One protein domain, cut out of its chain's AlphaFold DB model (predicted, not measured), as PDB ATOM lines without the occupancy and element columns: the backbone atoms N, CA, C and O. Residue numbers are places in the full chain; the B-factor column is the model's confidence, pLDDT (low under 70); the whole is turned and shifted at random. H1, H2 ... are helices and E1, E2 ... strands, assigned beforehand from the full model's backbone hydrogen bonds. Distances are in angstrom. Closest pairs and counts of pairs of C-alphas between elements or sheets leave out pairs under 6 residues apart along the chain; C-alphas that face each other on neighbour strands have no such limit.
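AT A GLANCE: This is residues 69 to 266 of the 513 residues of the protein "Peptidase_M23 domain-containing protein" of Mesorhizobium sp. SCN 65-20 (UniProt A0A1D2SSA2). With little regular structure, the domain is a strongly twisted antiparallel sheet, E1-E7-E5-E4-E3, with the small pair E2-E6 by E5, H1 beside E6, H2 near E7, and long loops, residues 69 to 138 and 228 to 251. The printed part has 198 residues, under half in two named helices and seven strands, E1 E2 E3 E4 E5 H1 E6 E7 H2; it is mixed, compact, radius of gyration of the C-alphas 15.5 A, spanning 44 by 38 by 33 A.

HOW THE PARTS SIT: E3, residues 156 to 166, E4, 173 to 180, and E5, 185 to 192, form two hairpins in a meander, each strand the antiparallel neighbour of the one before; within hydrogen-bond range are N 157 and O 180, 2.9 A, and N 186 and O 179, 2.9 A. E7, residues 223 to 227, neighbours E5, with N 227 and O 185 at 2.8 A, and edge strand E1, residues 139 to 141, with N 140 and O 224 at 2.9 A. E2, residues 149 to 151, and E6, residues 212 to 215, are antiparallel, with N 150 and O 214 at 2.8 A. H1, residues 195 to 199, and H2, residues 252 to 261, only graze the larger sheet; in both, every O i to N i+4 pair is within range.

IN THESE COORDINATES: E3 begins at C-alpha 156 (-8.308, -40.370, -19.886) and measures 27.2 A; H2 measures 14.2 A, ending at C-alpha 261 (-5.296, -60.172, -21.601).

THE WHOLE: The printed part has no cut; links H1 to E6 and E7 to H2 are long. Its mean pLDDT is 86.6, with 19 residues under 70, among them 69 to 76.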
ATOM      1  N   THR A  69      -2.954 -56.551 -32.264       28.09
ATOM      2  CA  THR A  69      -2.634 -57.982 -32.123       28.09
ATOM      3  C   THR A  69      -3.035 -58.525 -30.746       28.09
ATOM      4  O   THR A  69      -3.319 -57.768 -29.813       28.09
ATOM      5  N   ALA A  70      -3.141 -59.854 -30.650       30.47
ATOM      6  CA  ALA A  70      -3.711 -60.560 -29.503       30.47
ATOM      7  C   ALA A  70      -2.821 -60.524 -28.232       30.47
ATOM      8  O   ALA A  70      -1.616 -60.272 -28.331       30.47
ATOM      9  N   PRO A  71      -3.393 -60.789 -27.037       35.72
ATOM     10  CA  PRO A  71      -2.638 -60.893 -25.783       35.72
ATOM     11  C   PRO A  71      -1.700 -62.116 -25.748       35.72
ATOM     12  O   PRO A  71      -1.956 -63.095 -26.440       35.72
ATOM     13  N   GLY A  72      -0.644 -62.083 -24.919       38.59
ATOM     14  CA  GLY A  72       0.384 -63.148 -24.907       38.59
ATOM     15  C   GLY A  72       1.333 -63.187 -23.696       38.59
ATOM     16  O   GLY A  72       2.439 -63.716 -23.776       38.59
ATOM     17  N   GLY A  73       0.962 -62.577 -22.570       38.31
ATOM     18  CA  GLY A  73       1.747 -62.601 -21.331       38.31
ATOM     19  C   GLY A  73       1.563 -63.896 -20.533       38.31
ATOM     20  O   GLY A  73       0.491 -64.495 -20.525       38.31
ATOM     21  N   THR A  74       2.597 -64.322 -19.802       42.28
ATOM     22  CA  THR A  74       2.505 -65.506 -18.932       42.28
ATOM     23  C   THR A  74       1.759 -65.177 -17.634       42.28
ATOM     24  O   THR A  74       2.222 -64.366 -16.827       42.28
ATOM     25  N   ALA A  75       0.625 -65.845 -17.405       54.53
ATOM     26  CA  ALA A  75      -0.155 -65.692 -16.181       54.53
ATOM     27  C   ALA A  75       0.675 -66.057 -14.940       54.53
ATOM     28  O   ALA A  75       1.324 -67.100 -14.877       54.53
ATOM     29  N   SER A  76       0.665 -65.175 -13.942       57.69
ATOM     30  CA  SER A  76       1.463 -65.305 -12.722       57.69
ATOM     31  C   SER A  76       0.709 -64.724 -11.524       57.69
ATOM     32  O   SER A  76      -0.131 -63.839 -11.671       57.69
ATOM     33  N   THR A  77       0.964 -65.260 -10.326       75.31
ATOM     34  CA  THR A  77       0.320 -64.799  -9.082       75.31
ATOM     35  C   THR A  77       1.303 -63.935  -8.287       75.31
ATOM     36  O   THR A  77       2.159 -64.492  -7.584       75.31
ATOM     37  N   PRO A  78       1.223 -62.592  -8.383       82.94
ATOM     38  CA  PRO A  78       2.074 -61.706  -7.602       82.94
ATOM     39  C   PRO A  78       1.705 -61.776  -6.118       82.94
ATOM     40  O   PRO A  78       0.543 -61.971  -5.755       82.94
ATOM     41  N   VAL A  79       2.692 -61.592  -5.241       86.38
ATOM     42  CA  VAL A  79       2.426 -61.441  -3.809       86.38
ATOM     43  C   VAL A  79       1.765 -60.084  -3.549       86.38
ATOM     44  O   VAL A  79       2.305 -59.044  -3.916       86.38
ATOM     45  N   GLN A  80       0.592 -60.083  -2.912       89.25
ATOM     46  CA  GLN A  80      -0.065 -58.848  -2.477       89.25
ATOM     47  C   GLN A  80       0.807 -58.164  -1.416       89.25
ATOM     48  O   GLN A  80       1.058 -58.721  -0.345       89.25
ATOM     49  N   THR A  81       1.278 -56.953  -1.714       89.56
ATOM     50  CA  THR A  81       2.051 -56.135  -0.772       89.56
ATOM     51  C   THR A  81       1.126 -55.403   0.213       89.56
ATOM     52  O   THR A  81      -0.098 -55.505   0.137       89.56
ATOM     53  N   ARG A  82       1.689 -54.619   1.145       90.56
ATOM     54  CA  ARG A  82       0.907 -53.715   2.021       90.56
ATOM     55  C   ARG A  82       0.304 -52.498   1.291       90.56
ATOM     56  O   ARG A  82      -0.309 -51.654   1.936       90.56
ATOM     57  N   VAL A  83       0.502 -52.392  -0.023       95.75
ATOM     58  CA  VAL A  83      -0.131 -51.403  -0.901       95.75
ATOM     59  C   VAL A  83      -1.166 -52.142  -1.759       95.75
ATOM     60  O   VAL A  83      -0.796 -53.121  -2.404       95.75
ATOM     61  N   PRO A  84      -2.449 -51.734  -1.788       96.56
ATOM     62  CA  PRO A  84      -3.450 -52.396  -2.624       96.56
ATOM     63  C   PRO A  84      -3.054 -52.367  -4.103       96.56
ATOM     64  O   PRO A  84      -2.536 -51.351  -4.576       96.56
ATOM     65  N   PHE A  85      -3.319 -53.452  -4.836       97.31
ATOM     66  CA  PHE A  85      -3.102 -53.463  -6.283       97.31
ATOM     67  C   PHE A  85      -3.914 -52.371  -6.991       97.31
ATOM     68  O   PHE A  85      -5.019 -52.017  -6.572       97.31
ATOM     69  N   ALA A  86      -3.355 -51.846  -8.078       97.00
ATOM     70  CA  ALA A  86      -4.066 -50.975  -8.997       97.00
ATOM     71  C   ALA A  86      -5.210 -51.735  -9.678       97.00
ATOM     72  O   ALA A  86      -5.088 -52.914 -10.014       97.00
ATOM     73  N   THR A  87      -6.315 -51.035  -9.907       92.62
ATOM     74  CA  THR A  87      -7.499 -51.555 -10.593       92.62
ATOM     75  C   THR A  87      -8.098 -50.446 -11.442       92.62
ATOM     76  O   THR A  87      -8.105 -49.294 -11.013       92.62
ATOM     77  N   LEU A  88      -8.620 -50.808 -12.609       90.44
ATOM     78  CA  LEU A  88      -9.429 -49.954 -13.476       90.44
ATOM     79  C   LEU A  88     -10.743 -50.689 -13.778       90.44
ATOM     80  O   LEU A  88     -10.724 -51.920 -13.890       90.44
ATOM     81  N   PRO A  89     -11.882 -49.984 -13.880       83.44
ATOM     82  CA  PRO A  89     -13.160 -50.608 -14.188       83.44
ATOM     83  C   PRO A  89     -13.218 -51.085 -15.646       83.44
ATOM     84  O   PRO A  89     -12.662 -50.465 -16.551       83.44
ATOM     85  N   GLY A  90     -13.967 -52.165 -15.883       82.12
ATOM     86  CA  GLY A  90     -14.198 -52.729 -17.216       82.12
ATOM     87  C   GLY A  90     -13.357 -53.975 -17.537       82.12
ATOM     88  O   GLY A  90     -12.611 -54.472 -16.692       82.12
ATOM     89  N   PRO A  91     -13.521 -54.550 -18.743       80.75
ATOM     90  CA  PRO A  91     -12.785 -55.733 -19.169       80.75
ATOM     91  C   PRO A  91     -11.360 -55.373 -19.610       80.75
ATOM     92  O   PRO A  91     -11.162 -54.466 -20.413       80.75
ATOM     93  N   VAL A  92     -10.373 -56.160 -19.171       79.62
ATOM     94  CA  VAL A  92      -8.949 -55.953 -19.502       79.62
ATOM     95  C   VAL A  92      -8.686 -55.958 -21.019       79.62
ATOM     96  O   VAL A  92      -7.849 -55.199 -21.492       79.62
ATOM     97  N   ALA A  93      -9.482 -56.694 -21.802       71.88
ATOM     98  CA  ALA A  93      -9.415 -56.713 -23.271       71.88
ATOM     99  C   ALA A  93      -9.861 -55.399 -23.963       71.88
ATOM    100  O   ALA A  93      -9.822 -55.297 -25.194       71.88
ATOM    101  N   GLY A  94     -10.319 -54.399 -23.202       78.88
ATOM    102  CA  GLY A  94     -10.516 -53.017 -23.658       78.88
ATOM    103  C   GLY A  94      -9.353 -52.074 -23.316       78.88
ATOM    104  O   GLY A  94      -9.350 -50.938 -23.779       78.88
ATOM    105  N   LEU A  95      -8.381 -52.532 -22.522       91.12
ATOM    106  CA  LEU A  95      -7.210 -51.771 -22.092       91.12
ATOM    107  C   LEU A  95      -5.993 -52.105 -22.967       91.12
ATOM    108  O   LEU A  95      -5.930 -53.182 -23.560       91.12
ATOM    109  N   PHE A  96      -5.007 -51.209 -23.012       90.19
ATOM    110  CA  PHE A  96      -3.773 -51.375 -23.788       90.19
ATOM    111  C   PHE A  96      -2.536 -51.564 -22.904       90.19
ATOM    112  O   PHE A  96      -2.373 -50.894 -21.883       90.19
ATOM    113  N   TRP A  97      -1.623 -52.435 -23.339       93.75
ATOM    114  CA  TRP A  97      -0.262 -52.499 -22.814       93.75
ATOM    115  C   TRP A  97       0.459 -51.161 -23.084       93.75
ATOM    116  O   TRP A  97       0.476 -50.712 -24.231       93.75
ATOM    117  N   PRO A  98       1.055 -50.506 -22.068       96.00
ATOM    118  CA  PRO A  98       1.409 -49.083 -22.128       96.00
ATOM    119  C   PRO A  98       2.614 -48.720 -23.013       96.00
ATOM    120  O   PRO A  98       2.861 -47.530 -23.211       96.00
ATOM    121  N   VAL A  99       3.378 -49.690 -23.535       93.56
ATOM    122  CA  VAL A  99       4.571 -49.413 -24.359       93.56
ATOM    123  C   VAL A  99       4.600 -50.247 -25.636       93.56
ATOM    124  O   VAL A  99       4.553 -51.478 -25.614       93.56
ATOM    125  N   ILE A 100       4.748 -49.553 -26.756       87.19
ATOM    126  CA  ILE A 100       4.972 -50.090 -28.091       87.19
ATOM    127  C   ILE A 100       6.470 -50.339 -28.229       87.19
ATOM    128  O   ILE A 100       7.241 -49.418 -28.476       87.19
ATOM    129  N   THR A 101       6.877 -51.591 -28.035       78.62
ATOM    130  CA  THR A 101       8.289 -51.992 -28.003       78.62
ATOM    131  C   THR A 101       8.524 -53.346 -28.671       78.62
ATOM    132  O   THR A 101       7.649 -54.221 -28.665       78.62
ATOM    133  N   SER A 102       9.721 -53.512 -29.237       70.94
ATOM    134  CA  SER A 102      10.242 -54.747 -29.837       70.94
ATOM    135  C   SER A 102      11.028 -55.624 -28.851       70.94
ATOM    136  O   SER A 102      11.446 -56.721 -29.219       70.94
ATOM    137  N   GLN A 103      11.228 -55.177 -27.604       63.34
ATOM    138  CA  GLN A 103      12.014 -55.906 -26.605       63.34
ATOM    139  C   GLN A 103      11.484 -57.325 -26.350       63.34
ATOM    140  O   GLN A 103      10.295 -57.535 -26.107       63.34
ATOM    141  N   ALA A 104      12.388 -58.307 -26.288       49.44
ATOM    142  CA  ALA A 104      12.038 -59.704 -26.000       49.44
ATOM    143  C   ALA A 104      11.428 -59.905 -24.595       49.44
ATOM    144  O   ALA A 104      10.759 -60.903 -24.339       49.44
ATOM    145  N   LEU A 105      11.641 -58.947 -23.685       55.97
ATOM    146  CA  LEU A 105      11.080 -58.927 -22.330       55.97
ATOM    147  C   LEU A 105       9.861 -57.996 -22.191       55.97
ATOM    148  O   LEU A 105       9.415 -57.761 -21.072       55.97
ATOM    149  N   ALA A 106       9.301 -57.480 -23.294       68.00
ATOM    150  CA  ALA A 106       8.258 -56.445 -23.300       68.00
ATOM    151  C   ALA A 106       7.055 -56.710 -22.382       68.00
ATOM    152  O   ALA A 106       6.521 -55.771 -21.808       68.00
ATOM    153  N   LEU A 107       6.631 -57.973 -22.244       73.81
ATOM    154  CA  LEU A 107       5.485 -58.387 -21.418       73.81
ATOM    155  C   LEU A 107       5.897 -58.995 -20.059       73.81
ATOM    156  O   LEU A 107       5.069 -59.563 -19.348       73.81
ATOM    157  N   VAL A 108       7.178 -58.904 -19.682       71.31
ATOM    158  CA  VAL A 108       7.698 -59.437 -18.416       71.31
ATOM    159  C   VAL A 108       7.539 -58.395 -17.313       71.31
ATOM    160  O   VAL A 108       8.390 -57.529 -17.105       71.31
ATOM    161  N   VAL A 109       6.450 -58.504 -16.557       81.44
ATOM    162  CA  VAL A 109       6.230 -57.680 -15.363       81.44
ATOM    163  C   VAL A 109       7.180 -58.130 -14.258       81.44
ATOM    164  O   VAL A 109       7.097 -59.264 -13.779       81.44
ATOM    165  N   SER A 110       8.083 -57.242 -13.844       78.88
ATOM    166  CA  SER A 110       9.045 -57.541 -12.781       78.88
ATOM    167  C   SER A 110       8.333 -57.593 -11.428       78.88
ATOM    168  O   SER A 110       7.776 -56.589 -10.991       78.88
ATOM    169  N   HIS A 111       8.329 -58.753 -10.763       84.56
ATOM    170  CA  HIS A 111       7.565 -58.961  -9.528       84.56
ATOM    171  C   HIS A 111       8.088 -60.115  -8.665       84.56
ATOM    172  O   HIS A 111       8.910 -60.920  -9.099       84.56
ATOM    173  N   LYS A 112       7.568 -60.221  -7.434       82.06
ATOM    174  CA  LYS A 112       7.769 -61.376  -6.551       82.06
ATOM    175  C   LYS A 112       6.507 -62.243  -6.519       82.06
ATOM    176  O   LYS A 112       5.414 -61.726  -6.287       82.06
ATOM    177  N   THR A 113       6.640 -63.544  -6.757       78.00
ATOM    178  CA  THR A 113       5.509 -64.487  -6.745       78.00
ATOM    179  C   THR A 113       5.061 -64.808  -5.319       78.00
ATOM    180  O   THR A 113       5.808 -64.612  -4.356       78.00
ATOM    181  N   SER A 114       3.862 -65.374  -5.168       71.50
ATOM    182  CA  SER A 114       3.402 -65.965  -3.899       71.50
ATOM    183  C   SER A 114       4.347 -67.051  -3.352       71.50
ATOM    184  O   SER A 114       4.491 -67.179  -2.140       71.50
ATOM    185  N   GLY A 115       5.052 -67.776  -4.231       68.50
ATOM    186  CA  GLY A 115       6.118 -68.727  -3.883       68.50
ATOM    187  C   GLY A 115       7.464 -68.082  -3.514       68.50
ATOM    188  O   GLY A 115       8.439 -68.789  -3.274       68.50
ATOM    189  N   GLY A 116       7.551 -66.749  -3.487       73.06
ATOM    190  CA  GLY A 116       8.733 -65.996  -3.068       73.06
ATOM    191  C   GLY A 116       9.839 -65.842  -4.119       73.06
ATOM    192  O   GLY A 116      10.824 -65.157  -3.840       73.06
ATOM    193  N   GLN A 117       9.679 -66.422  -5.311       73.00
ATOM    194  CA  GLN A 117      10.593 -66.247  -6.447       73.00
ATOM    195  C   GLN A 117      10.459 -64.842  -7.051       73.00
ATOM    196  O   GLN A 117       9.405 -64.218  -6.938       73.00
ATOM    197  N   ILE A 118      11.505 -64.360  -7.726       72.25
ATOM    198  CA  ILE A 118      11.462 -63.123  -8.519       72.25
ATOM    199  C   ILE A 118      11.307 -63.480  -9.999       72.25
ATOM    200  O   ILE A 118      12.039 -64.321 -10.518       72.25
ATOM    201  N   VAL A 119      10.375 -62.806 -10.667       59.88
ATOM    202  CA  VAL A 119      10.199 -62.784 -12.123       59.88
ATOM    203  C   VAL A 119      10.677 -61.423 -12.631       59.88
ATOM    204  O   VAL A 119      10.441 -60.404 -11.982       59.88
ATOM    205  N   GLY A 120      11.341 -61.386 -13.789       72.00
ATOM    206  CA  GLY A 120      11.893 -60.152 -14.358       72.00
ATOM    207  C   GLY A 120      13.121 -59.629 -13.600       72.00
ATOM    208  O   GLY A 120      13.948 -60.404 -13.124       72.00
ATOM    209  N   GLY A 121      13.270 -58.305 -13.528       65.69
ATOM    210  CA  GLY A 121      14.423 -57.648 -12.908       65.69
ATOM    211  C   GLY A 121      14.211 -57.353 -11.422       65.69
ATOM    212  O   GLY A 121      13.290 -56.626 -11.056       65.69
ATOM    213  N   ALA A 122      15.110 -57.832 -10.558       73.62
ATOM    214  CA  ALA A 122      15.023 -57.620  -9.106       73.62
ATOM    215  C   ALA A 122      15.090 -56.137  -8.671       73.62
ATOM    216  O   ALA A 122      14.547 -55.783  -7.630       73.62
ATOM    217  N   SER A 123      15.714 -55.265  -9.470       80.00
ATOM    218  CA  SER A 123      15.728 -53.803  -9.277       80.00
ATOM    219  C   SER A 123      14.507 -53.083  -9.866       80.00
ATOM    220  O   SER A 123      14.232 -51.945  -9.493       80.00
ATOM    221  N   ARG A 124      13.785 -53.748 -10.779       85.81
ATOM    222  CA  ARG A 124      12.687 -53.201 -11.589       85.81
ATOM    223  C   ARG A 124      11.298 -53.460 -10.998       85.81
ATOM    224  O   ARG A 124      10.323 -52.889 -11.474       85.81
ATOM    225  N   LEU A 125      11.192 -54.318  -9.981       86.88
ATOM    226  CA  LEU A 125       9.929 -54.679  -9.324       86.88
ATOM    227  C   LEU A 125       9.468 -53.657  -8.275       86.88
ATOM    228  O   LEU A 125      10.281 -52.929  -7.703       86.88
ATOM    229  N   PHE A 126       8.165 -53.633  -7.995       95.12
ATOM    230  CA  PHE A 126       7.577 -52.787  -6.954       95.12
ATOM    231  C   PHE A 126       8.119 -53.165  -5.561       95.12
ATOM    232  O   PHE A 126       8.227 -54.342  -5.217       95.12
ATOM    233  N   LEU A 127       8.478 -52.157  -4.761       93.56
ATOM    234  CA  LEU A 127       9.231 -52.248  -3.497       93.56
ATOM    235  C   LEU A 127      10.686 -52.746  -3.590       93.56
ATOM    236  O   LEU A 127      11.275 -53.045  -2.552       93.56
ATOM    237  N   ALA A 128      11.306 -52.770  -4.775       87.19
ATOM    238  CA  ALA A 128      12.759 -52.940  -4.885       87.19
ATOM    239  C   ALA A 128      13.526 -51.833  -4.129       87.19
ATOM    240  O   ALA A 128      13.062 -50.692  -4.025       87.19
ATOM    241  N   ASP A 129      14.724 -52.150  -3.634       82.12
ATOM    242  CA  ASP A 129      15.575 -51.184  -2.939       82.12
ATOM    243  C   ASP A 129      16.097 -50.106  -3.898       82.12
ATOM    244  O   ASP A 129      16.719 -50.393  -4.922       82.12
ATOM    245  N   ARG A 130      15.897 -48.834  -3.540       76.00
ATOM    246  CA  ARG A 130      16.499 -47.677  -4.213       76.00
ATOM    247  C   ARG A 130      17.336 -46.884  -3.206       76.00
ATOM    248  O   ARG A 130      17.045 -46.880  -2.009       76.00
ATOM    249  N   LEU A 131      18.375 -46.198  -3.695       67.56
ATOM    250  CA  LEU A 131      19.282 -45.371  -2.878       67.56
ATOM    251  C   LEU A 131      19.839 -46.136  -1.654       67.56
ATOM    252  O   LEU A 131      19.658 -45.716  -0.510       67.56
ATOM    253  N   GLY A 132      20.446 -47.304  -1.892       69.50
ATOM    254  CA  GLY A 132      21.076 -48.124  -0.844       69.50
ATOM    255  C   GLY A 132      20.119 -48.671   0.224       69.50
ATOM    256  O   GLY A 132      20.537 -48.852   1.362       69.50
ATOM    257  N   GLY A 133      18.839 -48.877  -0.107       75.69
ATOM    258  CA  GLY A 133      17.813 -49.323   0.848       75.69
ATOM    259  C   GLY A 133      17.172 -48.192   1.663       75.69
ATOM    260  O   GLY A 133      16.422 -48.451   2.598       75.69
ATOM    261  N   SER A 134      17.421 -46.919   1.329       81.56
ATOM    262  CA  SER A 134      16.748 -45.789   1.994       81.56
ATOM    263  C   SER A 134      15.360 -45.474   1.415       81.56
ATOM    264  O   SER A 134      14.499 -44.947   2.127       81.56
ATOM    265  N   ARG A 135      15.102 -45.832   0.148       90.44
ATOM    266  CA  ARG A 135      13.843 -45.587  -0.576       90.44
ATOM    267  C   ARG A 135      13.272 -46.894  -1.138       90.44
ATOM    268  O   ARG A 135      14.031 -47.757  -1.576       90.44
ATOM    269  N   TYR A 136      11.947 -47.031  -1.160       91.19
ATOM    270  CA  TYR A 136      11.271 -48.077  -1.930       91.19
ATOM    271  C   TYR A 136      11.068 -47.643  -3.382       91.19
ATOM    272  O   TYR A 136      10.755 -46.485  -3.677       91.19
ATOM    273  N   HIS A 137      11.178 -48.597  -4.295       94.25
ATOM    274  CA  HIS A 137      10.642 -48.453  -5.634       94.25
ATOM    275  C   HIS A 137       9.102 -48.417  -5.585       94.25
ATOM    276  O   HIS A 137       8.484 -49.324  -5.035       94.25
ATOM    277  N   VAL A 138       8.495 -47.358  -6.126       95.38
ATOM    278  CA  VAL A 138       7.040 -47.093  -6.077       95.38
ATOM    279  C   VAL A 138       6.326 -47.313  -7.421       95.38
ATOM    280  O   VAL A 138       5.122 -47.096  -7.518       95.38
ATOM    281  N   GLY A 139       7.047 -47.799  -8.431       95.94
ATOM    282  CA  GLY A 139       6.501 -48.240  -9.711       95.94
ATOM    283  C   GLY A 139       7.003 -49.634 -10.090       95.94
ATOM    284  O   GLY A 139       7.555 -50.359  -9.256       95.94
ATOM    285  N   VAL A 140       6.823 -49.997 -11.357       97.00
ATOM    286  CA  VAL A 140       7.489 -51.129 -12.016       97.00
ATOM    287  C   VAL A 140       8.166 -50.607 -13.284       97.00
ATOM    288  O   VAL A 140       7.516 -49.945 -14.093       97.00
ATOM    289  N   ASP A 141       9.453 -50.909 -13.472       95.62
ATOM    290  CA  ASP A 141      10.209 -50.458 -14.649       95.62
ATOM    291  C   ASP A 141       9.974 -51.426 -15.817       95.62
ATOM    292  O   ASP A 141      10.532 -52.533 -15.860       95.62
ATOM    293  N   LEU A 142       9.167 -51.012 -16.789       92.44
ATOM    294  CA  LEU A 142       8.833 -51.832 -17.955       92.44
ATOM    295  C   LEU A 142      10.043 -52.018 -18.882       92.44
ATOM    296  O   LEU A 142      10.896 -51.139 -18.993       92.44
ATOM    297  N   PHE A 143      10.140 -53.172 -19.546       78.31
ATOM    298  CA  PHE A 143      11.212 -53.445 -20.507       78.31
ATOM    299  C   PHE A 143      10.857 -52.874 -21.883       78.31
ATOM    300  O   PHE A 143       9.977 -53.396 -22.563       78.31
ATOM    301  N   CYS A 144      11.570 -51.833 -22.297       84.38
ATOM    302  CA  CYS A 144      11.502 -51.218 -23.621       84.38
ATOM    303  C   CYS A 144      12.891 -50.686 -24.023       84.38
ATOM    304  O   CYS A 144      13.850 -50.822 -23.265       84.38
ATOM    305  N   SER A 145      13.022 -50.150 -25.230       82.50
ATOM    306  CA  SER A 145      14.213 -49.446 -25.717       82.50
ATOM    307  C   SER A 145      14.079 -47.937 -25.489       82.50
ATOM    308  O   SER A 145      12.988 -47.449 -25.186       82.50
ATOM    309  N   GLU A 146      15.166 -47.177 -25.668       90.50
ATOM    310  CA  GLU A 146      15.032 -45.727 -25.849       90.50
ATOM    311  C   GLU A 146      14.127 -45.455 -27.040       90.50
ATOM    312  O   GLU A 146      14.213 -46.118 -28.074       90.50
ATOM    313  N   GLY A 147      13.261 -44.456 -26.905       88.50
ATOM    314  CA  GLY A 147      12.603 -43.901 -28.066       88.50
ATOM    315  C   GLY A 147      11.448 -44.705 -28.644       88.50
ATOM    316  O   GLY A 147      10.813 -44.196 -29.572       88.50
ATOM    317  N   ASP A 148      11.170 -45.883 -28.082       91.25
ATOM    318  CA  ASP A 148       9.916 -46.621 -28.230       91.25
ATOM    319  C   ASP A 148       8.713 -45.715 -27.894       91.25
ATOM    320  O   ASP A 148       8.826 -44.698 -27.199       91.25
ATOM    321  N   GLU A 149       7.534 -46.075 -28.392       95.19
ATOM    322  CA  GLU A 149       6.343 -45.226 -28.306       95.19
ATOM    323  C   GLU A 149       5.465 -45.640 -27.111       95.19
ATOM    324  O   GLU A 149       5.208 -46.818 -26.873       95.19
ATOM    325  N   VAL A 150       4.979 -44.673 -26.340       97.56
ATOM    326  CA  VAL A 150       4.187 -44.884 -25.118       97.56
ATOM    327  C   VAL A 150       2.726 -44.569 -25.406       97.56
ATOM    328  O   VAL A 150       2.426 -43.531 -26.004       97.56
ATOM    329  N   VAL A 151       1.814 -45.434 -24.959       96.50
ATOM    330  CA  VAL A 151       0.371 -45.300 -25.204       96.50
ATOM    331  C   VAL A 151      -0.452 -45.205 -23.929       96.50
ATOM    332  O   VAL A 151      -0.160 -45.843 -22.917       96.50
ATOM    333  N   SER A 152      -1.530 -44.428 -24.004       97.00
ATOM    334  CA  SER A 152      -2.535 -44.363 -22.948       97.00
ATOM    335  C   SER A 152      -3.253 -45.708 -22.828       97.00
ATOM    336  O   SER A 152      -3.701 -46.273 -23.827       97.00
ATOM    337  N   MET A 153      -3.345 -46.250 -21.614       95.25
ATOM    338  CA  MET A 153      -3.821 -47.622 -21.402       95.25
ATOM    339  C   MET A 153      -5.350 -47.740 -21.438       95.25
ATOM    340  O   MET A 153      -5.882 -48.826 -21.647       95.25
ATOM    341  N   ALA A 154      -6.037 -46.617 -21.243       95.81
ATOM    342  CA  ALA A 154      -7.481 -46.432 -21.308       95.81
ATOM    343  C   ALA A 154      -7.774 -45.008 -21.818       95.81
ATOM    344  O   ALA A 154      -6.849 -44.214 -22.009       95.81
ATOM    345  N   ASP A 155      -9.045 -44.657 -22.007       95.94
ATOM    346  CA  ASP A 155      -9.442 -43.254 -22.183       95.94
ATOM    347  C   ASP A 155      -9.120 -42.453 -20.906       95.94
ATOM    348  O   ASP A 155      -9.210 -42.983 -19.796       95.94
ATOM    349  N   GLY A 156      -8.727 -41.183 -21.033       97.25
ATOM    350  CA  GLY A 156      -8.308 -40.370 -19.886       97.25
ATOM    351  C   GLY A 156      -8.061 -38.895 -20.200       97.25
ATOM    352  O   GLY A 156      -8.353 -38.420 -21.297       97.25
ATOM    353  N   GLU A 157      -7.525 -38.158 -19.229       98.56
ATOM    354  CA  GLU A 157      -7.099 -36.755 -19.347       98.56
ATOM    355  C   GLU A 157      -5.646 -36.597 -18.887       98.56
ATOM    356  O   GLU A 157      -5.254 -37.156 -17.867       98.56
ATOM    357  N   ILE A 158      -4.830 -35.829 -19.613       98.56
ATOM    358  CA  ILE A 158      -3.447 -35.561 -19.199       98.56
ATOM    359  C   ILE A 158      -3.462 -34.543 -18.057       98.56
ATOM    360  O   ILE A 158      -3.717 -33.362 -18.283       98.56
ATOM    361  N   VAL A 159      -3.175 -34.975 -16.829       98.31
ATOM    362  CA  VAL A 159      -3.329 -34.145 -15.620       98.31
ATOM    363  C   VAL A 159      -2.045 -33.482 -15.127       98.31
ATOM    364  O   VAL A 159      -2.149 -32.493 -14.394       98.31
ATOM    365  N   ALA A 160      -0.866 -33.960 -15.548       97.62
ATOM    366  CA  ALA A 160       0.418 -33.279 -15.350       97.62
ATOM    367  C   ALA A 160       1.511 -33.757 -16.332       97.62
ATOM    368  O   ALA A 160       1.530 -34.919 -16.734       97.62
ATOM    369  N   PHE A 161       2.459 -32.870 -16.660       97.81
ATOM    370  CA  PHE A 161       3.720 -33.202 -17.336       97.81
ATOM    371  C   PHE A 161       4.856 -32.336 -16.774       97.81
ATOM    372  O   PHE A 161       4.741 -31.110 -16.785       97.81
ATOM    373  N   PHE A 162       5.921 -32.943 -16.240       96.56
ATOM    374  CA  PHE A 162       7.018 -32.223 -15.568       96.56
ATOM    375  C   PHE A 162       8.323 -33.034 -15.518       96.56
ATOM    376  O   PHE A 162       8.297 -34.256 -15.657       96.56
ATOM    377  N   ARG A 163       9.468 -32.367 -15.302       95.94
ATOM    378  CA  ARG A 163      10.782 -33.025 -15.170       95.94
ATOM    379  C   ARG A 163      10.794 -33.991 -13.983       95.94
ATOM    380  O   ARG A 163      10.456 -33.600 -12.868       95.94
ATOM    381  N   PHE A 164      11.231 -35.222 -14.219       90.50
ATOM    382  CA  PHE A 164      11.191 -36.323 -13.256       90.50
ATOM    383  C   PHE A 164      12.584 -36.754 -12.785       90.50
ATOM    384  O   PHE A 164      12.815 -36.869 -11.581       90.50
ATOM    385  N   TYR A 165      13.517 -36.959 -13.717       83.94
ATOM    386  CA  TYR A 165      14.861 -37.475 -13.439       83.94
ATOM    387  C   TYR A 165      15.847 -37.013 -14.519       83.94
ATOM    388  O   TYR A 165      15.503 -37.038 -15.698       83.94
ATOM    389  N   THR A 166      17.056 -36.603 -14.130       88.44
ATOM    390  CA  THR A 166      18.117 -36.139 -15.046       88.44
ATOM    391  C   THR A 166      19.263 -37.139 -15.069       88.44
ATOM    392  O   THR A 166      19.699 -37.597 -14.010       88.44
ATOM    393  N   ARG A 167      19.773 -37.462 -16.263       83.00
ATOM    394  CA  ARG A 167      20.797 -38.495 -16.434       83.00
ATOM    395  C   ARG A 167      22.227 -37.959 -16.249       83.00
ATOM    396  O   ARG A 167      22.523 -36.890 -16.763       83.00
ATOM    397  N   GLN A 168      23.111 -38.672 -15.536       76.00
ATOM    398  CA  GLN A 168      24.506 -38.241 -15.237       76.00
ATOM    399  C   GLN A 168      25.348 -38.250 -16.529       76.00
ATOM    400  O   GLN A 168      25.783 -37.205 -16.997       76.00
ATOM    401  N   THR A 169      25.504 -39.430 -17.120       72.38
ATOM    402  CA  THR A 169      26.233 -39.733 -18.366       72.38
ATOM    403  C   THR A 169      25.927 -38.766 -19.504       72.38
ATOM    404  O   THR A 169      26.821 -38.365 -20.242       72.38
ATOM    405  N   THR A 170      24.640 -38.467 -19.704       80.31
ATOM    406  CA  THR A 170      24.111 -37.846 -20.929       80.31
ATOM    407  C   THR A 170      23.505 -36.463 -20.705       80.31
ATOM    408  O   THR A 170      23.196 -35.778 -21.678       80.31
ATOM    409  N   GLY A 171      23.287 -36.048 -19.455       88.94
ATOM    410  CA  GLY A 171      22.552 -34.826 -19.114       88.94
ATOM    411  C   GLY A 171      21.059 -34.846 -19.480       88.94
ATOM    412  O   GLY A 171      20.387 -33.830 -19.313       88.94
ATOM    413  N   GLU A 172      20.521 -35.959 -19.998       89.56
ATOM    414  CA  GLU A 172      19.145 -36.036 -20.510       89.56
ATOM    415  C   GLU A 172      18.129 -35.802 -19.384       89.56
ATOM    416  O   GLU A 172      18.074 -36.551 -18.406       89.56
ATOM    417  N   GLU A 173      17.284 -34.782 -19.534       93.44
ATOM    418  CA  GLU A 173      16.117 -34.600 -18.676       93.44
ATOM    419  C   GLU A 173      14.962 -35.497 -19.136       93.44
ATOM    420  O   GLU A 173      14.378 -35.307 -20.206       93.44
ATOM    421  N   THR A 174      14.595 -36.444 -18.281       95.81
ATOM    422  CA  THR A 174      13.424 -37.308 -18.435       95.81
ATOM    423  C   THR A 174      12.240 -36.734 -17.653       95.81
ATOM    424  O   THR A 174      12.406 -36.045 -16.639       95.81
ATOM    425  N   TYR A 175      11.028 -36.993 -18.133       97.81
ATOM    426  CA  TYR A 175       9.796 -36.368 -17.664       97.81
ATOM    427  C   TYR A 175       8.809 -37.418 -17.132       97.81
ATOM    428  O   TYR A 175       8.876 -38.596 -17.482       97.81
ATOM    429  N   ALA A 176       7.904 -36.986 -16.259       98.06
ATOM    430  CA  ALA A 176       6.755 -37.746 -15.788       98.06
ATOM    431  C   ALA A 176       5.516 -37.252 -16.530       98.06
ATOM    432  O   ALA A 176       5.294 -36.042 -16.622       98.06
ATOM    433  N   LEU A 177       4.714 -38.184 -17.041       98.56
ATOM    434  CA  LEU A 177       3.453 -37.907 -17.718       98.56
ATOM    435  C   LEU A 177       2.322 -38.587 -16.948       98.56
ATOM    436  O   LEU A 177       2.197 -39.808 -16.984       98.56
ATOM    437  N   LEU A 178       1.504 -37.801 -16.250       98.69
ATOM    438  CA  LEU A 178       0.380 -38.319 -15.477       98.69
ATOM    439  C   LEU A 178      -0.907 -38.215 -16.297       98.69
ATOM    440  O   LEU A 178      -1.287 -37.122 -16.727       98.69
ATOM    441  N   VAL A 179      -1.588 -39.347 -16.468       98.62
ATOM    442  CA  VAL A 179      -2.911 -39.443 -17.098       98.62
ATOM    443  C   VAL A 179      -3.920 -39.935 -16.067       98.62
ATOM    444  O   VAL A 179      -3.680 -40.927 -15.384       98.62
ATOM    445  N   ASP A 180      -5.042 -39.233 -15.961       98.38
ATOM    446  CA  ASP A 180      -6.183 -39.597 -15.129       98.38
ATOM    447  C   ASP A 180      -7.204 -40.390 -15.952       98.38
ATOM    448  O   ASP A 180      -7.735 -39.899 -16.951       98.38
ATOM    449  N   HIS A 181      -7.463 -41.625 -15.525       97.00
ATOM    450  CA  HIS A 181      -8.428 -42.555 -16.111       97.00
ATOM    451  C   HIS A 181      -9.704 -42.694 -15.246       97.00
ATOM    452  O   HIS A 181     -10.445 -43.669 -15.371       97.00
ATOM    453  N   GLY A 182      -9.970 -41.734 -14.352       93.75
ATOM    454  CA  GLY A 182     -11.141 -41.669 -13.475       93.75
ATOM    455  C   GLY A 182     -10.879 -42.274 -12.096       93.75
ATOM    456  O   GLY A 182     -10.685 -41.553 -11.121       93.75
ATOM    457  N   ASP A 183     -10.865 -43.606 -12.002       91.06
ATOM    458  CA  ASP A 183     -10.591 -44.305 -10.733       91.06
ATOM    459  C   ASP A 183      -9.083 -44.428 -10.432       91.06
ATOM    460  O   ASP A 183      -8.684 -44.693  -9.292       91.06
ATOM    461  N   LEU A 184      -8.234 -44.241 -11.450       97.62
ATOM    462  CA  LEU A 184      -6.790 -44.453 -11.386       97.62
ATOM    463  C   LEU A 184      -6.036 -43.377 -12.182       97.62
ATOM    464  O   LEU A 184      -6.285 -43.192 -13.372       97.62
ATOM    465  N   VAL A 185      -5.053 -42.737 -11.550       98.50
ATOM    466  CA  VAL A 185      -4.021 -41.949 -12.235       98.50
ATOM    467  C   VAL A 185      -2.801 -42.835 -12.474       98.50
ATOM    468  O   VAL A 185      -2.309 -43.494 -11.556       98.50
ATOM    469  N   VAL A 186      -2.288 -42.819 -13.699       98.62
ATOM    470  CA  VAL A 186      -1.072 -43.531 -14.113       98.62
ATOM    471  C   VAL A 186       0.027 -42.513 -14.392       98.62
ATOM    472  O   VAL A 186      -0.184 -41.585 -15.170       98.62
ATOM    473  N   ASN A 187       1.208 -42.699 -13.798       98.62
ATOM    474  CA  ASN A 187       2.425 -42.023 -14.242       98.62
ATOM    475  C   ASN A 187       3.147 -42.898 -15.272       98.62
ATOM    476  O   ASN A 187       3.646 -43.978 -14.951       98.62
ATOM    477  N   TYR A 188       3.246 -42.383 -16.490       98.38
ATOM    478  CA  TYR A 188       4.135 -42.854 -17.540       98.38
ATOM    479  C   TYR A 188       5.491 -42.162 -17.356       98.38
ATOM    480  O   TYR A 188       5.807 -41.186 -18.041       98.38
ATOM    481  N   GLY A 189       6.248 -42.603 -16.349       96.88
ATOM    482  CA  GLY A 189       7.505 -41.972 -15.958       96.88
ATOM    483  C   GLY A 189       8.670 -42.299 -16.891       96.88
ATOM    484  O   GLY A 189       8.680 -43.338 -17.550       96.88
ATOM    485  N   GLU A 190       9.672 -41.419 -16.885       96.38
ATOM    486  CA  GLU A 190      10.901 -41.503 -17.690       96.38
ATOM    487  C   GLU A 190      10.661 -41.394 -19.209       96.38
ATOM    488  O   GLU A 190      11.214 -42.141 -20.017       96.38
ATOM    489  N   VAL A 191       9.852 -40.411 -19.613       98.19
ATOM    490  CA  VAL A 191       9.574 -40.077 -21.023       98.19
ATOM    491  C   VAL A 191      10.352 -38.854 -21.527       98.19
ATOM    492  O   VAL A 191      10.823 -38.035 -20.736       98.19
ATOM    493  N   LYS A 192      10.496 -38.700 -22.851       96.81
ATOM    494  CA  LYS A 192      11.225 -37.569 -23.461       96.81
ATOM    495  C   LYS A 192      10.477 -36.240 -23.351       96.81
ATOM    496  O   LYS A 192       9.260 -36.175 -23.548       96.81
ATOM    497  N   ALA A 193      11.240 -35.169 -23.120       96.56
ATOM    498  CA  ALA A 193      10.766 -33.793 -22.950       96.56
ATOM    499  C   ALA A 193       9.927 -33.250 -24.127       96.56
ATOM    500  O   ALA A 193       9.052 -32.409 -23.927       96.56
ATOM    501  N   ASP A 194      10.169 -33.719 -25.356       96.12
ATOM    502  CA  ASP A 194       9.481 -33.253 -26.565       96.12
ATOM    503  C   ASP A 194       8.086 -33.871 -26.767       96.12
ATOM    504  O   ASP A 194       7.344 -33.411 -27.635       96.12
ATOM    505  N   SER A 195       7.697 -34.856 -25.947       93.75
ATOM    506  CA  SER A 195       6.431 -35.597 -26.062       93.75
ATOM    507  C   SER A 195       5.177 -34.721 -26.281       93.75
ATOM    508  O   SER A 195       4.468 -34.982 -27.256       93.75
ATOM    509  N   PRO A 196       4.909 -33.637 -25.514       95.06
ATOM    510  CA  PRO A 196       3.729 -32.794 -25.748       95.06
ATOM    511  C   PRO A 196       3.714 -32.190 -27.159       95.06
ATOM    512  O   PRO A 196       2.701 -32.193 -27.859       95.06
ATOM    513  N   ARG A 197       4.884 -31.728 -27.621       92.81
ATOM    514  CA  ARG A 197       5.073 -31.132 -28.948       92.81
ATOM    515  C   ARG A 197       4.994 -32.176 -30.064       92.81
ATOM    516  O   ARG A 197       4.482 -31.856 -31.133       92.81
ATOM    517  N   ARG A 198       5.500 -33.392 -29.834       91.69
ATOM    518  CA  ARG A 198       5.498 -34.496 -30.808       91.69
ATOM    519  C   ARG A 198       4.089 -35.021 -31.083       91.69
ATOM    520  O   ARG A 198       3.754 -35.243 -32.242       91.69
ATOM    521  N   TYR A 199       3.280 -35.201 -30.040       90.50
ATOM    522  CA  TYR A 199       1.931 -35.778 -30.144       90.50
ATOM    523  C   TYR A 199       0.806 -34.732 -30.168       90.50
ATOM    524  O   TYR A 199      -0.360 -35.094 -30.306       90.50
ATOM    525  N   GLY A 200       1.143 -33.441 -30.079       91.62
ATOM    526  CA  GLY A 200       0.203 -32.334 -30.273       91.62
ATOM    527  C   GLY A 200      -0.769 -32.097 -29.114       91.62
ATOM    528  O   GLY A 200      -1.843 -31.544 -29.346       91.62
ATOM    529  N   TRP A 201      -0.409 -32.500 -27.891       97.56
ATOM    530  CA  TRP A 201      -1.233 -32.349 -26.687       97.56
ATOM    531  C   TRP A 201      -0.620 -31.385 -25.664       97.56
ATOM    532  O   TRP A 201       0.576 -31.091 -25.671       97.56
ATOM    533  N   ARG A 202      -1.457 -30.921 -24.735       95.81
ATOM    534  CA  ARG A 202      -1.095 -30.193 -23.504       95.81
ATOM    535  C   ARG A 202      -1.793 -30.823 -22.290       95.81
ATOM    536  O   ARG A 202      -2.709 -31.628 -22.428       95.81
ATOM    537  N   VAL A 203      -1.380 -30.424 -21.089       97.69
ATOM    538  CA  VAL A 203      -2.113 -30.747 -19.852       97.69
ATOM    539  C   VAL A 203      -3.547 -30.200 -19.951       97.69
ATOM    540  O   VAL A 203      -3.752 -29.076 -20.412       97.69
ATOM    541  N   GLY A 204      -4.527 -31.011 -19.550       96.50
ATOM    542  CA  GLY A 204      -5.965 -30.778 -19.712       96.50
ATOM    543  C   GLY A 204      -6.573 -31.366 -20.993       96.50
ATOM    544  O   GLY A 204      -7.795 -31.371 -21.128       96.50
ATOM    545  N   ASP A 205      -5.769 -31.880 -21.933       97.50
ATOM    546  CA  ASP A 205      -6.307 -32.554 -23.120       97.50
ATOM    547  C   ASP A 205      -6.723 -34.001 -22.821       97.50
ATOM    548  O   ASP A 205      -6.097 -34.721 -22.035       97.50
ATOM    549  N   ARG A 206      -7.789 -34.441 -23.499       98.12
ATOM    550  CA  ARG A 206      -8.302 -35.813 -23.434       98.12
ATOM    551  C   ARG A 206      -7.535 -36.735 -24.379       98.12
ATOM    552  O   ARG A 206      -7.265 -36.377 -25.525       98.12
ATOM    553  N   VAL A 207      -7.254 -37.940 -23.900       96.00
ATOM    554  CA  VAL A 207      -6.573 -39.020 -24.625       96.00
ATOM    555  C   VAL A 207      -7.450 -40.268 -24.677       96.00
ATOM    556  O   VAL A 207      -8.313 -40.463 -23.819       96.00
ATOM    557  N   ARG A 208      -7.249 -41.101 -25.699       94.38
ATOM    558  CA  ARG A 208      -7.966 -42.372 -25.882       94.38
ATOM    559  C   ARG A 208      -7.106 -43.585 -25.547       94.38
ATOM    560  O   ARG A 208      -5.884 -43.537 -25.682       94.38
ATOM    561  N   ALA A 209      -7.752 -44.699 -25.223       90.50
ATOM    562  CA  ALA A 209      -7.116 -46.007 -25.132       90.50
ATOM    563  C   ALA A 209      -6.324 -46.318 -26.421       90.50
ATOM    564  O   ALA A 209      -6.838 -46.165 -27.530       90.50
ATOM    565  N   GLY A 210      -5.052 -46.699 -26.282       87.19
ATOM    566  CA  GLY A 210      -4.140 -46.965 -27.400       87.19
ATOM    567  C   GLY A 210      -3.581 -45.716 -28.098       87.19
ATOM    568  O   GLY A 210      -2.733 -45.845 -28.980       87.19
ATOM    569  N   GLN A 211      -3.993 -44.501 -27.716       93.19
ATOM    570  CA  GLN A 211      -3.417 -43.269 -28.258       93.19
ATOM    571  C   GLN A 211      -1.963 -43.116 -27.812       93.19
ATOM    572  O   GLN A 211      -1.654 -43.228 -26.626       93.19
ATOM    573  N   LYS A 212      -1.082 -42.785 -28.758       96.31
ATOM    574  CA  LYS A 212       0.312 -42.426 -28.486       96.31
ATOM    575  C   LYS A 212       0.395 -41.081 -27.768       96.31
ATOM    576  O   LYS A 212      -0.181 -40.093 -28.224       96.31
ATOM    577  N   ILE A 213       1.095 -41.074 -26.639       97.25
ATOM    578  CA  ILE A 213       1.179 -39.936 -25.718       97.25
ATOM    579  C   ILE A 213       2.620 -39.508 -25.422       97.25
ATOM    580  O   ILE A 213       2.839 -38.336 -25.133       97.25
ATOM    581  N   ALA A 214       3.612 -40.395 -25.526       97.88
ATOM    582  CA  ALA A 214       5.008 -40.040 -25.272       97.88
ATOM    583  C   ALA A 214       6.004 -40.964 -25.989       97.88
ATOM    584  O   ALA A 214       5.610 -41.978 -26.558       97.88
ATOM    585  N   ARG A 215       7.298 -40.626 -25.932       96.94
ATOM    586  CA  ARG A 215       8.400 -41.564 -26.217       96.94
ATOM    587  C   ARG A 215       9.127 -41.931 -24.933       96.94
ATOM    588  O   ARG A 215       9.322 -41.059 -24.084       96.94
ATOM    589  N   VAL A 216       9.577 -43.178 -24.829       96.75
ATOM    590  CA  VAL A 216      10.505 -43.614 -23.776       96.75
ATOM    591  C   VAL A 216      11.760 -42.738 -23.845       96.75
ATOM    592  O   VAL A 216      12.295 -42.506 -24.933       96.75
ATOM    593  N   SER A 217      12.215 -42.218 -22.704       95.31
ATOM    594  CA  SER A 217      13.508 -41.532 -22.626       95.31
ATOM    595  C   SER A 217      14.658 -42.501 -22.867       95.31
ATOM    596  O   SER A 217      14.468 -43.707 -23.045       95.31
ATOM    597  N   GLY A 218      15.881 -41.994 -22.864       89.12
ATOM    598  CA  GLY A 218      17.036 -42.847 -23.009       89.12
ATOM    599  C   GLY A 218      17.185 -43.910 -21.916       89.12
ATOM    600  O   GLY A 218      17.950 -44.844 -22.115       89.12
ATOM    601  N   THR A 219      16.469 -43.841 -20.784       87.00
ATOM    602  CA  THR A 219      16.572 -44.840 -19.697       87.00
ATOM    603  C   THR A 219      16.189 -46.269 -20.095       87.00
ATOM    604  O   THR A 219      16.486 -47.194 -19.336       87.00
ATOM    605  N   ALA A 220      15.586 -46.473 -21.276       88.31
ATOM    606  CA  ALA A 220      15.166 -47.783 -21.786       88.31
ATOM    607  C   ALA A 220      14.256 -48.532 -20.783       88.31
ATOM    608  O   ALA A 220      14.379 -49.735 -20.504       88.31
ATOM    609  N   MET A 221      13.353 -47.759 -20.180       91.00
ATOM    610  CA  MET A 221      12.250 -48.225 -19.353       91.00
ATOM    611  C   MET A 221      11.170 -47.155 -19.241       91.00
ATOM    612  O   MET A 221      11.456 -45.966 -19.325       91.00
ATOM    613  N   ILE A 222       9.929 -47.586 -19.015       97.31
ATOM    614  CA  ILE A 222       8.887 -46.709 -18.478       97.31
ATOM    615  C   ILE A 222       8.726 -47.019 -17.002       97.31
ATOM    616  O   ILE A 222       8.457 -48.163 -16.626       97.31
ATOM    617  N   HIS A 223       8.886 -45.982 -16.186       97.62
ATOM    618  CA  HIS A 223       8.699 -46.034 -14.745       97.62
ATOM    619  C   HIS A 223       7.206 -45.931 -14.438       97.62
ATOM    620  O   HIS A 223       6.657 -44.838 -14.281       97.62
ATOM    621  N   PHE A 224       6.526 -47.077 -14.448       98.38
ATOM    622  CA  PHE A 224       5.071 -47.137 -14.374       98.38
ATOM    623  C   PHE A 224       4.612 -47.104 -12.910       98.38
ATOM    624  O   PHE A 224       4.734 -48.105 -12.200       98.38
ATOM    625  N   GLU A 225       4.092 -45.966 -12.448       98.44
ATOM    626  CA  GLU A 225       3.510 -45.801 -11.103       98.44
ATOM    627  C   GLU A 225       1.985 -45.621 -11.193       98.44
ATOM    628  O   GLU A 225       1.468 -45.092 -12.178       98.44
ATOM    629  N   THR A 226       1.255 -46.005 -10.142       98.50
ATOM    630  CA  THR A 226      -0.216 -45.910 -10.100       98.50
ATOM    631  C   THR A 226      -0.734 -45.288  -8.813       98.50
ATOM    632  O   THR A 226      -0.267 -45.614  -7.721       98.50
ATOM    633  N   TYR A 227      -1.750 -44.436  -8.940       98.00
ATOM    634  CA  TYR A 227      -2.329 -43.638  -7.862       98.00
ATOM    635  C   TYR A 227      -3.863 -43.592  -7.957       98.00
ATOM    636  O   TYR A 227      -4.424 -43.821  -9.023       98.00
ATOM    637  N   THR A 228      -4.560 -43.275  -6.864       94.88
ATOM    638  CA  THR A 228      -6.026 -43.059  -6.844       94.88
ATOM    639  C   THR A 228      -6.399 -41.618  -6.524       94.88
ATOM    640  O   THR A 228      -5.736 -40.988  -5.697       94.88
ATOM    641  N   GLY A 229      -7.518 -41.145  -7.079       87.75
ATOM    642  CA  GLY A 229      -7.956 -39.750  -6.969       87.75
ATOM    643  C   GLY A 229      -7.103 -38.809  -7.825       87.75
ATOM    644  O   GLY A 229      -6.190 -39.264  -8.510       87.75
ATOM    645  N   GLU A 230      -7.378 -37.503  -7.750       89.31
ATOM    646  CA  GLU A 230      -6.822 -36.432  -8.606       89.31
ATOM    647  C   GLU A 230      -5.315 -36.146  -8.391       89.31
ATOM    648  O   GLU A 230      -4.883 -35.023  -8.118       89.31
ATOM    649  N   THR A 231      -4.480 -37.176  -8.471       92.12
ATOM    650  CA  THR A 231      -3.038 -37.100  -8.247       92.12
ATOM    651  C   THR A 231      -2.365 -36.374  -9.413       92.12
ATOM    652  O   THR A 231      -2.483 -36.784 -10.563       92.12
ATOM    653  N   ARG A 232      -1.636 -35.288  -9.126       93.50
ATOM    654  CA  ARG A 232      -0.925 -34.472 -10.137       93.50
ATOM    655  C   ARG A 232       0.591 -34.398  -9.916       93.50
ATOM    656  O   ARG A 232       1.275 -33.631 -10.584       93.50
ATOM    657  N   ILE A 233       1.110 -35.196  -8.982       91.19
ATOM    658  CA  ILE A 233       2.533 -35.323  -8.634       91.19
ATOM    659  C   ILE A 233       2.881 -36.793  -8.370       91.19
ATOM    660  O   ILE A 233       2.004 -37.588  -8.048       91.19
ATOM    661  N   THR A 234       4.158 -37.155  -8.456       91.94
ATOM    662  CA  THR A 234       4.641 -38.488  -8.065       91.94
ATOM    663  C   THR A 234       4.918 -38.554  -6.558       91.94
ATOM    664  O   THR A 234       5.258 -37.546  -5.928       91.94
ATOM    665  N   HIS A 235       4.779 -39.734  -5.942       93.25
ATOM    666  CA  HIS A 235       4.943 -39.911  -4.493       93.25
ATOM    667  C   HIS A 235       6.061 -40.899  -4.142       93.25
ATOM    668  O   HIS A 235       5.888 -42.115  -4.189       93.25
ATOM    669  N   LYS A 236       7.193 -40.376  -3.656       91.44
ATOM    670  CA  LYS A 236       8.256 -41.195  -3.052       91.44
ATOM    671  C   LYS A 236       7.821 -41.818  -1.719       91.44
ATOM    672  O   LYS A 236       7.138 -41.179  -0.921       91.44
ATOM    673  N   TRP A 237       8.321 -43.023  -1.443       93.38
ATOM    674  CA  TRP A 237       8.183 -43.704  -0.154       93.38
ATOM    675  C   TRP A 237       9.560 -44.097   0.392       93.38
ATOM    676  O   TRP A 237      10.312 -44.831  -0.252       93.38
ATOM    677  N   MET A 238       9.908 -43.584   1.570       93.06
ATOM    678  CA  MET A 238      11.173 -43.862   2.256       93.06
ATOM    679  C   MET A 238      11.014 -45.056   3.204       93.06
ATOM    680  O   MET A 238       9.966 -45.211   3.827       93.06
ATOM    681  N   GLN A 239      12.046 -45.889   3.372       87.62
ATOM    682  CA  GLN A 239      11.917 -47.117   4.177       87.62
ATOM    683  C   GLN A 239      11.725 -46.855   5.681       87.62
ATOM    684  O   GLN A 239      11.166 -47.686   6.393       87.62
ATOM    685  N   ASN A 240      12.101 -45.665   6.161       89.12
ATOM    686  CA  ASN A 240      11.815 -45.205   7.522       89.12
ATOM    687  C   ASN A 240      10.359 -44.731   7.735       89.12
ATOM    688  O   ASN A 240       9.985 -44.410   8.863       89.12
ATOM    689  N   GLN A 241       9.522 -44.685   6.691       89.56
ATOM    690  CA  GLN A 241       8.103 -44.339   6.790       89.56
ATOM    691  C   GLN A 241       7.258 -45.612   6.934       89.56
ATOM    692  O   GLN A 241       7.126 -46.405   5.999       89.56
ATOM    693  N   ALA A 242       6.647 -45.789   8.109       87.06
ATOM    694  CA  ALA A 242       5.893 -46.995   8.464       87.06
ATOM    695  C   ALA A 242       4.729 -47.324   7.503       87.06
ATOM    696  O   ALA A 242       4.435 -48.501   7.289       87.06
ATOM    697  N   ASN A 243       4.110 -46.305   6.899       92.19
ATOM    698  CA  ASN A 243       2.962 -46.428   5.999       92.19
ATOM    699  C   ASN A 243       3.295 -45.891   4.593       92.19
ATOM    700  O   ASN A 243       4.061 -44.928   4.495       92.19
ATOM    701  N   PRO A 244       2.704 -46.459   3.523       93.75
ATOM    702  CA  PRO A 244       2.780 -45.894   2.177       93.75
ATOM    703  C   PRO A 244       2.029 -44.556   2.068       93.75
ATOM    704  O   PRO A 244       1.138 -44.281   2.879       93.75
ATOM    705  N   PRO A 245       2.298 -43.753   1.020       94.69
ATOM    706  CA  PRO A 245       1.385 -42.700   0.586       94.69
ATOM    707  C   PRO A 245      -0.009 -43.294   0.319       94.69
ATOM    708  O   PRO A 245      -0.133 -44.242  -0.451       94.69
ATOM    709  N   ALA A 246      -1.065 -42.754   0.933       94.69
ATOM    710  CA  ALA A 246      -2.399 -43.378   0.912       94.69
ATOM    711  C   ALA A 246      -3.025 -43.508  -0.497       94.69
ATOM    712  O   ALA A 246      -3.848 -44.396  -0.736       94.69
ATOM    713  N   VAL A 247      -2.616 -42.645  -1.433       96.50
ATOM    714  CA  VAL A 247      -3.031 -42.689  -2.845       96.50
ATOM    715  C   VAL A 247      -2.295 -43.749  -3.666       96.50
ATOM    716  O   VAL A 247      -2.822 -44.159  -4.692       96.50
ATOM    717  N   LEU A 248      -1.114 -44.214  -3.238       97.75
ATOM    718  CA  LEU A 248      -0.280 -45.150  -3.999       97.75
ATOM    719  C   LEU A 248      -0.987 -46.499  -4.178       97.75
ATOM    720  O   LEU A 248      -1.578 -47.036  -3.236       97.75
ATOM    721  N   ARG A 249      -0.893 -47.066  -5.378       98.00
ATOM    722  CA  ARG A 249      -1.322 -48.427  -5.708       98.00
ATOM    723  C   ARG A 249      -0.166 -49.207  -6.309       98.00
ATOM    724  O   ARG A 249       0.717 -48.630  -6.936       98.00
ATOM    725  N   ASP A 250      -0.183 -50.513  -6.092       97.88
ATOM    726  CA  ASP A 250       0.803 -51.458  -6.606       97.88
ATOM    727  C   ASP A 250       0.407 -51.847  -8.048       97.88
ATOM    728  O   ASP A 250      -0.608 -52.527  -8.238       97.88
ATOM    729  N   PRO A 251       1.139 -51.411  -9.091       97.62
ATOM    730  CA  PRO A 251       0.730 -51.625 -10.480       97.62
ATOM    731  C   PRO A 251       0.905 -53.080 -10.935       97.62
ATOM    732  O   PRO A 251       0.430 -53.448 -12.008       97.62
ATOM    733  N   THR A 252       1.571 -53.921 -10.136       95.69
ATOM    734  CA  THR A 252       2.038 -55.253 -10.535       95.69
ATOM    735  C   THR A 252       0.929 -56.136 -11.100       95.69
ATOM    736  O   THR A 252       1.089 -56.692 -12.185       95.69
ATOM    737  N   LYS A 253      -0.209 -56.272 -10.401       94.00
ATOM    738  CA  LYS A 253      -1.305 -57.122 -10.888       94.00
ATOM    739  C   LYS A 253      -1.968 -56.548 -12.142       94.00
ATOM    740  O   LYS A 253      -2.214 -57.310 -13.068       94.00
ATOM    741  N   LEU A 254      -2.200 -55.234 -12.194       95.62
ATOM    742  CA  LEU A 254      -2.770 -54.575 -13.372       95.62
ATOM    743  C   LEU A 254      -1.894 -54.817 -14.608       95.62
ATOM    744  O   LEU A 254      -2.403 -55.200 -15.655       95.62
ATOM    745  N   LEU A 255      -0.574 -54.683 -14.470       94.69
ATOM    746  CA  LEU A 255       0.375 -54.986 -15.539       94.69
ATOM    747  C   LEU A 255       0.372 -56.476 -15.922       94.69
ATOM    748  O   LEU A 255       0.420 -56.785 -17.108       94.69
ATOM    749  N   ILE A 256       0.288 -57.412 -14.969       84.19
ATOM    750  CA  ILE A 256       0.210 -58.851 -15.294       84.19
ATOM    751  C   ILE A 256      -1.080 -59.154 -16.063       84.19
ATOM    752  O   ILE A 256      -1.032 -59.833 -17.086       84.19
ATOM    753  N   ASP A 257      -2.212 -58.600 -15.629       85.06
ATOM    754  CA  ASP A 257      -3.491 -58.763 -16.317       85.06
ATOM    755  C   ASP A 257      -3.438 -58.161 -17.737       85.06
ATOM    756  O   ASP A 257      -3.880 -58.806 -18.686       85.06
ATOM    757  N   LEU A 258      -2.840 -56.973 -17.914       84.75
ATOM    758  CA  LEU A 258      -2.626 -56.345 -19.229       84.75
ATOM    759  C   LEU A 258      -1.710 -57.166 -20.140       84.75
ATOM    760  O   LEU A 258      -1.976 -57.266 -21.332       84.75
ATOM    761  N   ALA A 259      -0.640 -57.754 -19.604       73.88
ATOM    762  CA  ALA A 259       0.242 -58.614 -20.383       73.88
ATOM    763  C   ALA A 259      -0.510 -59.864 -20.876       73.88
ATOM    764  O   ALA A 259      -0.406 -60.232 -22.045       73.88
ATOM    765  N   VAL A 260      -1.287 -60.498 -19.991       70.38
ATOM    766  CA  VAL A 260      -2.040 -61.738 -20.251       70.38
ATOM    767  C   VAL A 260      -3.276 -61.520 -21.131       70.38
ATOM    768  O   VAL A 260      -3.630 -62.416 -21.889       70.38
ATOM    769  N   GLY A 261      -3.957 -60.374 -21.025       64.12
ATOM    770  CA  GLY A 261      -5.296 -60.172 -21.601       64.12
ATOM    771  C   GLY A 261      -5.600 -58.777 -22.159       64.12
ATOM    772  O   GLY A 261      -6.740 -58.536 -22.554       64.12
ATOM    773  N   GLY A 262      -4.632 -57.858 -22.177       70.75
ATOM    774  CA  GLY A 262      -4.768 -56.520 -22.756       70.75
ATOM    775  C   GLY A 262      -4.415 -56.467 -24.244       70.75
ATOM    776  O   GLY A 262      -3.733 -57.341 -24.780       70.75
ATOM    777  N   ARG A 263      -4.868 -55.411 -24.923       78.19
ATOM    778  CA  ARG A 263      -4.506 -55.103 -26.315       78.19
ATOM    779  C   ARG A 263      -3.048 -54.666 -26.397       78.19
ATOM    780  O   ARG A 263      -2.554 -53.980 -25.502       78.19
ATOM    781  N   ARG A 264      -2.365 -54.981 -27.497       78.50
ATOM    782  CA  ARG A 264      -1.005 -54.494 -27.765       78.50
ATOM    783  C   ARG A 264      -0.924 -53.815 -29.128       78.50
ATOM    784  O   ARG A 264      -1.567 -54.230 -30.087       78.50
ATOM    785  N   LEU A 265      -0.092 -52.780 -29.182       72.50
ATOM    786  CA  LEU A 265       0.400 -52.153 -30.403       72.50
ATOM    787  C   LEU A 265       1.911 -52.436 -30.503       72.50
ATOM    788  O   LEU A 265       2.600 -52.533 -29.482       72.50
ATOM    789  N   VAL A 266       2.422 -52.622 -31.721       62.25
ATOM    790  CA  VAL A 266       3.814 -53.034 -32.004       62.25
ATOM    791  C   VAL A 266       4.558 -51.959 -32.812       62.25
ATOM    792  O   VAL A 266       3.894 -51.211 -33.528       62.25
TER     793      VAL A 266